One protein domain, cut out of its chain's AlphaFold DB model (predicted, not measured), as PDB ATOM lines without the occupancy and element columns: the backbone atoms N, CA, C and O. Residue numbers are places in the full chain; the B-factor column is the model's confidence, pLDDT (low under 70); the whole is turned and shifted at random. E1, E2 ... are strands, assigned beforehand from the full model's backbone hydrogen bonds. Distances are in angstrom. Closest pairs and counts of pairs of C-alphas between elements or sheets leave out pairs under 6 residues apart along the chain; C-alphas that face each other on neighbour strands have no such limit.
ATOM      1  N   CYS A 357      14.599  -4.351  40.801       94.29
ATOM      2  CA  CYS A 357      14.110  -3.079  41.311       94.29
ATOM      3  C   CYS A 357      12.608  -2.991  41.049       94.29
ATOM      4  O   CYS A 357      12.186  -2.990  39.894       94.29
ATOM      5  N   SER A 358      11.796  -2.868  42.097       93.66
ATOM      6  CA  SER A 358      10.368  -2.583  41.929       93.66
ATOM      7  C   SER A 358      10.134  -1.089  41.703       93.66
ATOM      8  O   SER A 358      10.532  -0.255  42.514       93.66
ATOM      9  N   VAL A 359       9.395  -0.737  40.651       92.42
ATOM     10  CA  VAL A 359       8.950   0.636  40.350       92.42
ATOM     11  C   VAL A 359       8.177   1.251  41.527       92.42
ATOM     12  O   VAL A 359       8.192   2.468  41.721       92.42
ATOM     13  N   HIS A 360       7.516   0.419  42.333       89.78
ATOM     14  CA  HIS A 360       6.654   0.823  43.444       89.78
ATOM     15  C   HIS A 360       7.179   0.403  44.821       89.78
ATOM     16  O   HIS A 360       6.405   0.379  45.778       89.78
ATOM     17  N   ARG A 361       8.483   0.107  44.948       90.67
ATOM     18  CA  ARG A 361       9.088  -0.318  46.225       90.67
ATOM     19  C   ARG A 361       8.806   0.653  47.373       90.67
ATOM     20  O   ARG A 361       8.593   0.224  48.503       90.67
ATOM     21  N   LEU A 362       8.828   1.955  47.091       91.49
ATOM     22  CA  LEU A 362       8.626   3.016  48.074       91.49
ATOM     23  C   LEU A 362       7.311   3.744  47.797       91.49
ATOM     24  O   LEU A 362       6.981   4.036  46.651       91.49
ATOM     25  N   SER A 363       6.566   4.081  48.854       89.97
ATOM     26  CA  SER A 363       5.378   4.936  48.720       89.97
ATOM     27  C   SER A 363       5.712   6.427  48.812       89.97
ATOM     28  O   SER A 363       4.881   7.268  48.508       89.97
ATOM     29  N   PHE A 364       6.914   6.786  49.251       91.38
ATOM     30  CA  PHE A 364       7.334   8.171  49.495       91.38
ATOM     31  C   PHE A 364       8.355   8.686  48.473       91.38
ATOM     32  O   PHE A 364       8.892   9.770  48.650       91.38
ATOM     33  N   GLY A 365       8.591   7.920  47.410       91.74
ATOM     34  CA  GLY A 365       9.471   8.256  46.299       91.74
ATOM     35  C   GLY A 365       9.146   7.375  45.101       91.74
ATOM     36  O   GLY A 365       8.349   6.441  45.210       91.74
ATOM     37  N   TYR A 366       9.753   7.659  43.957       92.57
ATOM     38  CA  TYR A 366       9.577   6.865  42.741       92.57
ATOM     39  C   TYR A 366      10.923   6.446  42.158       92.57
ATOM     40  O   TYR A 366      11.913   7.163  42.276       92.57
ATOM     41  N   LEU A 367      10.959   5.282  41.506       95.20
ATOM     42  CA  LEU A 367      12.169   4.805  40.843       95.20
ATOM     43  C   LEU A 367      12.538   5.749  39.688       95.20
ATOM     44  O   LEU A 367      11.728   6.001  38.788       95.20
ATOM     45  N   ASP A 368      13.758   6.277  39.713       95.45
ATOM     46  CA  ASP A 368      14.261   7.180  38.683       95.45
ATOM     47  C   ASP A 368      15.256   6.489  37.747       95.45
ATOM     48  O   ASP A 368      15.122   6.596  36.526       95.45
ATOM     49  N   SER A 369      16.207   5.732  38.300       96.75
ATOM     50  CA  SER A 369      17.177   4.951  37.523       96.75
ATOM     51  C   SER A 369      17.595   3.662  38.213       96.75
ATOM     52  O   SER A 369      17.522   3.544  39.432       96.75
ATOM     53  N   VAL A 370      18.088   2.725  37.408       97.11
ATOM     54  CA  VAL A 370      18.761   1.506  37.864       97.11
ATOM     55  C   VAL A 370      20.177   1.501  37.302       97.11
ATOM     56  O   VAL A 370      20.361   1.746  36.107       97.11
ATOM     57  N   THR A 371      21.164   1.235  38.153       96.24
ATOM     58  CA  THR A 371      22.566   1.090  37.748       96.24
ATOM     59  C   THR A 371      22.993  -0.363  37.884       96.24
ATOM     60  O   THR A 371      22.765  -0.987  38.918       96.24
ATOM     61  N   VAL A 372      23.623  -0.892  36.837       93.34
ATOM     62  CA  VAL A 372      24.257  -2.217  36.822       93.34
ATOM     63  C   VAL A 372      25.640  -2.080  36.191       93.34
ATOM     64  O   VAL A 372      25.787  -1.382  35.188       93.34
ATOM     65  N   ALA A 373      26.672  -2.676  36.799       90.02
ATOM     66  CA  ALA A 373      28.063  -2.597  36.322       90.02
ATOM     67  C   ALA A 373      28.543  -1.157  35.996       90.02
ATOM     68  O   ALA A 373      29.268  -0.924  35.030       90.02
ATOM     69  N   GLY A 374      28.102  -0.164  36.781       91.84
ATOM     70  CA  GLY A 374      28.441   1.254  36.595       91.84
ATOM     71  C   GLY A 374      27.652   1.994  35.503       91.84
ATOM     72  O   GLY A 374      27.832   3.199  35.342       91.84
ATOM     73  N   VAL A 375      26.753   1.320  34.777       94.68
ATOM     74  CA  VAL A 375      25.909   1.929  33.739       94.68
ATOM     75  C   VAL A 375      24.522   2.230  34.300       94.68
ATOM     76  O   VAL A 375      23.733   1.325  34.567       94.68
ATOM     77  N   ALA A 376      24.211   3.516  34.468       96.52
ATOM     78  CA  ALA A 376      22.907   3.982  34.934       96.52
ATOM     79  C   ALA A 376      21.912   4.117  33.771       96.52
ATOM     80  O   ALA A 376      22.192   4.785  32.776       96.52
ATOM     81  N   THR A 377      20.720   3.538  33.917       97.27
ATOM     82  CA  THR A 377      19.624   3.630  32.938       97.27
ATOM     83  C   THR A 377      18.383   4.211  33.605       97.27
ATOM     84  O   THR A 377      17.978   3.747  34.672       97.27
ATOM     85  N   LYS A 378      17.772   5.245  33.013       96.21
ATOM     86  CA  LYS A 378      16.543   5.849  33.552       96.21
ATOM     87  C   LYS A 378      15.348   4.920  33.347       96.21
ATOM     88  O   LYS A 378      15.279   4.201  32.358       96.21
ATOM     89  N   LEU A 379      14.358   4.980  34.236       94.52
ATOM     90  CA  LEU A 379      13.149   4.163  34.094       94.52
ATOM     91  C   LEU A 379      12.424   4.418  32.760       94.52
ATOM     92  O   LEU A 379      12.016   3.473  32.098       94.52
ATOM     93  N   ASN A 380      12.318   5.682  32.337       92.87
ATOM     94  CA  ASN A 380      11.658   6.061  31.078       92.87
ATOM     95  C   ASN A 380      12.417   5.596  29.826       92.87
ATOM     96  O   ASN A 380      11.862   5.614  28.732       92.87
ATOM     97  N   ASP A 381      13.690   5.231  29.978       94.93
ATOM     98  CA  ASP A 381      14.502   4.696  28.895       94.93
ATOM     99  C   ASP A 381      14.250   3.203  28.661       94.93
ATOM    100  O   ASP A 381      14.648   2.701  27.609       94.93
ATOM    101  N   LEU A 382      13.632   2.511  29.627       94.27
ATOM    102  CA  LEU A 382      13.299   1.093  29.554       94.27
ATOM    103  C   LEU A 382      11.898   0.910  28.952       94.27
ATOM    104  O   LEU A 382      10.919   1.367  29.544       94.27
ATOM    105  N   PRO A 383      11.780   0.228  27.803       90.82
ATOM    106  CA  PRO A 383      10.491  -0.062  27.191       90.82
ATOM    107  C   PRO A 383       9.602  -0.956  28.071       90.82
ATOM    108  O   PRO A 383      10.045  -1.994  28.560       90.82
ATOM    109  N   ASP A 384       8.317  -0.612  28.184       86.84
ATOM    110  CA  ASP A 384       7.318  -1.397  28.938       86.84
ATOM    111  C   ASP A 384       7.021  -2.772  28.312       86.84
ATOM    112  O   ASP A 384       6.418  -3.632  28.947       86.84
ATOM    113  N   ASN A 385       7.448  -2.998  27.065       88.31
ATOM    114  CA  ASN A 385       7.283  -4.270  26.358       88.31
ATOM    115  C   ASN A 385       8.368  -5.313  26.693       88.31
ATOM    116  O   ASN A 385       8.411  -6.361  26.052       88.31
ATOM    117  N   GLY A 386       9.266  -5.026  27.642       88.58
ATOM    118  CA  GLY A 386      10.337  -5.939  28.046       88.58
ATOM    119  C   GLY A 386      11.562  -5.962  27.139       88.58
ATOM    120  O   GLY A 386      12.471  -6.751  27.395       88.58
ATOM    121  N   ALA A 387      11.636  -5.107  26.113       92.37
ATOM    122  CA  ALA A 387      12.835  -5.010  25.285       92.37
ATOM    123  C   ALA A 387      14.040  -4.538  26.129       92.37
ATOM    124  O   ALA A 387      13.940  -3.524  26.827       92.37
ATOM    125  N   PRO A 388      15.181  -5.251  26.086       92.03
ATOM    126  CA  PRO A 388      16.320  -4.923  26.924       92.03
ATOM    127  C   PRO A 388      17.038  -3.656  26.442       92.03
ATOM    128  O   PRO A 388      17.162  -3.401  25.244       92.03
ATOM    129  N   LYS A 389      17.578  -2.887  27.386       93.65
ATOM    130  CA  LYS A 389      18.486  -1.758  27.149       93.65
ATOM    131  C   LYS A 389      19.532  -1.745  28.256       93.65
ATOM    132  O   LYS A 389      19.182  -1.865  29.424       93.65
ATOM    133  N   ASN A 390      20.810  -1.614  27.897       92.25
ATOM    134  CA  ASN A 390      21.933  -1.614  28.848       92.25
ATOM    135  C   ASN A 390      21.917  -2.811  29.826       92.25
ATOM    136  O   ASN A 390      22.109  -2.639  31.026       92.25
ATOM    137  N   ASN A 391      21.643  -4.016  29.316       91.48
ATOM    138  CA  ASN A 391      21.482  -5.248  30.102       91.48
ATOM    139  C   ASN A 391      20.364  -5.215  31.170       91.48
ATOM    140  O   ASN A 391      20.357  -6.015  32.101       91.48
ATOM    141  N   LEU A 392      19.394  -4.311  31.044       94.35
ATOM    142  CA  LEU A 392      18.217  -4.241  31.904       94.35
ATOM    143  C   LEU A 392      16.954  -4.428  31.066       94.35
ATOM    144  O   LEU A 392      16.874  -3.937  29.942       94.35
ATOM    145  N   LYS A 393      15.951  -5.107  31.617       93.41
ATOM    146  CA  LYS A 393      14.618  -5.258  31.021       93.41
ATOM    147  C   LYS A 393      13.552  -4.914  32.051       93.41
ATOM    148  O   LYS A 393      13.677  -5.270  33.223       93.41
ATOM    149  N   ARG A 394      12.496  -4.232  31.614       93.91
ATOM    150  CA  ARG A 394      11.334  -3.920  32.448       93.91
ATOM    151  C   ARG A 394      10.203  -4.889  32.137       93.91
ATOM    152  O   ARG A 394       9.755  -4.955  31.000       93.91
ATOM    153  N   VAL A 395       9.728  -5.608  33.143       90.39
ATOM    154  CA  VAL A 395       8.528  -6.444  33.051       90.39
ATOM    155  C   VAL A 395       7.525  -5.886  34.045       90.39
ATOM    156  O   VAL A 395       7.755  -5.944  35.251       90.39
ATOM    157  N   GLU A 396       6.439  -5.308  33.531       90.14
ATOM    158  CA  GLU A 396       5.420  -4.638  34.344       90.14
ATOM    159  C   GLU A 396       6.046  -3.576  35.282       90.14
ATOM    160  O   GLU A 396       6.638  -2.587  34.823       90.14
ATOM    161  N   ASP A 397       5.947  -3.801  36.594       91.80
ATOM    162  CA  ASP A 397       6.422  -2.918  37.660       91.80
ATOM    163  C   ASP A 397       7.806  -3.306  38.200       91.80
ATOM    164  O   ASP A 397       8.222  -2.814  39.252       91.80
ATOM    165  N   PHE A 398       8.539  -4.179  37.510       93.33
ATOM    166  CA  PHE A 398       9.829  -4.687  37.964       93.33
ATOM    167  C   PHE A 398      10.908  -4.557  36.889       93.33
ATOM    168  O   PHE A 398      10.660  -4.724  35.694       93.33
ATOM    169  N   ILE A 399      12.127  -4.239  37.323       94.00
ATOM    170  CA  ILE A 399      13.308  -4.127  36.470       94.00
ATOM    171  C   ILE A 399      14.268  -5.240  36.856       94.00
ATOM    172  O   ILE A 399      14.669  -5.337  38.015       94.00
ATOM    173  N   PHE A 400      14.651  -6.030  35.863       91.49
ATOM    174  CA  PHE A 400      15.552  -7.166  35.986       91.49
ATOM    175  C   PHE A 400      16.776  -6.961  35.103       91.49
ATOM    176  O   PHE A 400      16.752  -6.165  34.159       91.49
ATOM    177  N   THR A 401      17.819  -7.741  35.351       90.91
ATOM    178  CA  THR A 401      18.884  -7.937  34.369       90.91
ATOM    179  C   THR A 401      18.360  -8.741  33.179       90.91
ATOM    180  O   THR A 401      17.507  -9.624  33.314       90.91
ATOM    181  N   ALA A 402      18.814  -8.397  31.975       88.40
ATOM    182  CA  ALA A 402      18.436  -9.120  30.768       88.40
ATOM    183  C   ALA A 402      19.201 -10.446  30.680       88.40
ATOM    184  O   ALA A 402      18.556 -11.488  30.561       88.40
ATOM    185  N   ASP A 403      20.524 -10.374  30.856       83.35
ATOM    186  CA  ASP A 403      21.466 -11.491  30.861       83.35
ATOM    187  C   ASP A 403      22.348 -11.458  32.121       83.35
ATOM    188  O   ASP A 403      22.810 -10.401  32.568       83.35
ATOM    189  N   VAL A 404      22.595 -12.636  32.698       77.28
ATOM    190  CA  VAL A 404      23.424 -12.821  33.898       77.28
ATOM    191  C   VAL A 404      24.654 -13.630  33.502       77.28
ATOM    192  O   VAL A 404      24.574 -14.841  33.312       77.28
ATOM    193  N   THR A 405      25.787 -12.949  33.333       77.90
ATOM    194  CA  THR A 405      27.076 -13.573  32.979       77.90
ATOM    195  C   THR A 405      28.043 -13.673  34.156       77.90
ATOM    196  O   THR A 405      29.057 -14.356  34.049       77.90
ATOM    197  N   GLU A 406      27.760 -12.979  35.259       81.39
ATOM    198  CA  GLU A 406      28.603 -12.918  36.455       81.39
ATOM    199  C   GLU A 406      27.938 -13.654  37.625       81.39
ATOM    200  O   GLU A 406      26.720 -13.593  37.789       81.39
ATOM    201  N   ASP A 407      28.746 -14.287  38.485       85.06
ATOM    202  CA  ASP A 407      28.266 -15.007  39.678       85.06
ATOM    203  C   ASP A 407      27.636 -14.077  40.730       85.06
ATOM    204  O   ASP A 407      26.915 -14.521  41.625       85.06
ATOM    205  N   ARG A 408      27.936 -12.774  40.664       87.36
ATOM    206  CA  ARG A 408      27.392 -11.751  41.560       87.36
ATOM    207  C   ARG A 408      27.005 -10.535  40.745       87.36
ATOM    208  O   ARG A 408      27.852  -9.939  40.096       87.36
ATOM    209  N   VAL A 409      25.745 -10.133  40.847       88.27
ATOM    210  CA  VAL A 409      25.247  -8.914  40.215       88.27
ATOM    211  C   VAL A 409      24.547  -8.064  41.265       88.27
ATOM    212  O   VAL A 409      23.705  -8.562  42.008       88.27
ATOM    213  N   THR A 410      24.887  -6.778  41.300       91.55
ATOM    214  CA  THR A 410      24.232  -5.778  42.149       91.55
ATOM    215  C   THR A 410      23.421  -4.841  41.267       91.55
ATOM    216  O   THR A 410      23.944  -4.302  40.289       91.55
ATOM    217  N   LEU A 411      22.149  -4.648  41.614       93.31
ATOM    218  CA  LEU A 411      21.293  -3.633  41.008       93.31
ATOM    219  C   LEU A 411      21.150  -2.475  41.994       93.31
ATOM    220  O   LEU A 411      20.514  -2.625  43.038       93.31
ATOM    221  N   ASP A 412      21.685  -1.308  41.642       94.97
ATOM    222  CA  ASP A 412      21.481  -0.102  42.440       94.97
ATOM    223  C   ASP A 412      20.201   0.596  41.978       94.97
ATOM    224  O   ASP A 412      20.150   1.238  40.925       94.97
ATOM    225  N   CYS A 413      19.141   0.458  42.770       95.70
ATOM    226  CA  CYS A 413      17.844   1.066  42.500       95.70
ATOM    227  C   CYS A 413      17.788   2.485  43.093       95.70
ATOM    228  O   CYS A 413      17.650   2.648  44.307       95.70
ATOM    229  N   PHE A 414      17.861   3.519  42.255       95.65
ATOM    230  CA  PHE A 414      17.835   4.915  42.697       95.65
ATOM    231  C   PHE A 414      16.413   5.490  42.671       95.65
ATOM    232  O   PHE A 414      15.803   5.612  41.603       95.65
ATOM    233  N   TYR A 415      15.898   5.864  43.846       94.50
ATOM    234  CA  TYR A 415      14.579   6.477  44.026       94.50
ATOM    235  C   TYR A 415      14.718   7.960  44.377       94.50
ATOM    236  O   TYR A 415      15.630   8.329  45.118       94.50
ATOM    237  N   VAL A 416      13.799   8.779  43.860       90.72
ATOM    238  CA  VAL A 416      13.707  10.231  44.103       90.72
ATOM    239  C   VAL A 416      12.441  10.568  44.869       90.72
ATOM    240  O   VAL A 416      11.383   9.966  44.552       90.72
TER     241      VAL A 416
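This is residues 357 to 416 of the 416 residues of an uncharacterized protein of Strongyloides stercoralis (UniProt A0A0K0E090). Little regular structure: a small antiparallel sheet of three short strands, E2 - E1 - E5, with a separate hairpin, E3 and E4, near it and loops making up the rest. The 60 printed residues have no named helix and five strands, E1 to E5 in chain order, with 22 residues; the class is all strand. It is compact, radius of gyration of the C-alphas 10.9 A, spanning 33 by 23 by 15 A.

Inner strand E1, residues 367 to 372, is antiparallel to E5, residues 412 to 415; N 414 and O 369 are 2.8 A apart. E1 and E2, residues 375 to 378, form a hairpin, with N 370 and O 377 at 2.9 A. E3, residues 392 to 395, and E4, residues 398 to 401, form another, with N 393 and O 400 at 2.9 A. The closest C-alphas of E1 and E4, Val 370 and Ile 399, are 8.0 A apart.

E1 is 14.5 A long, from C-alpha 367 at (12.169, 4.805, 40.843); E5 ends at C-alpha 415 (14.579, 6.477, 44.026).

The printed part has no cut. E2 to E3 is a long link. No printed residue is under 70 in pLDDT.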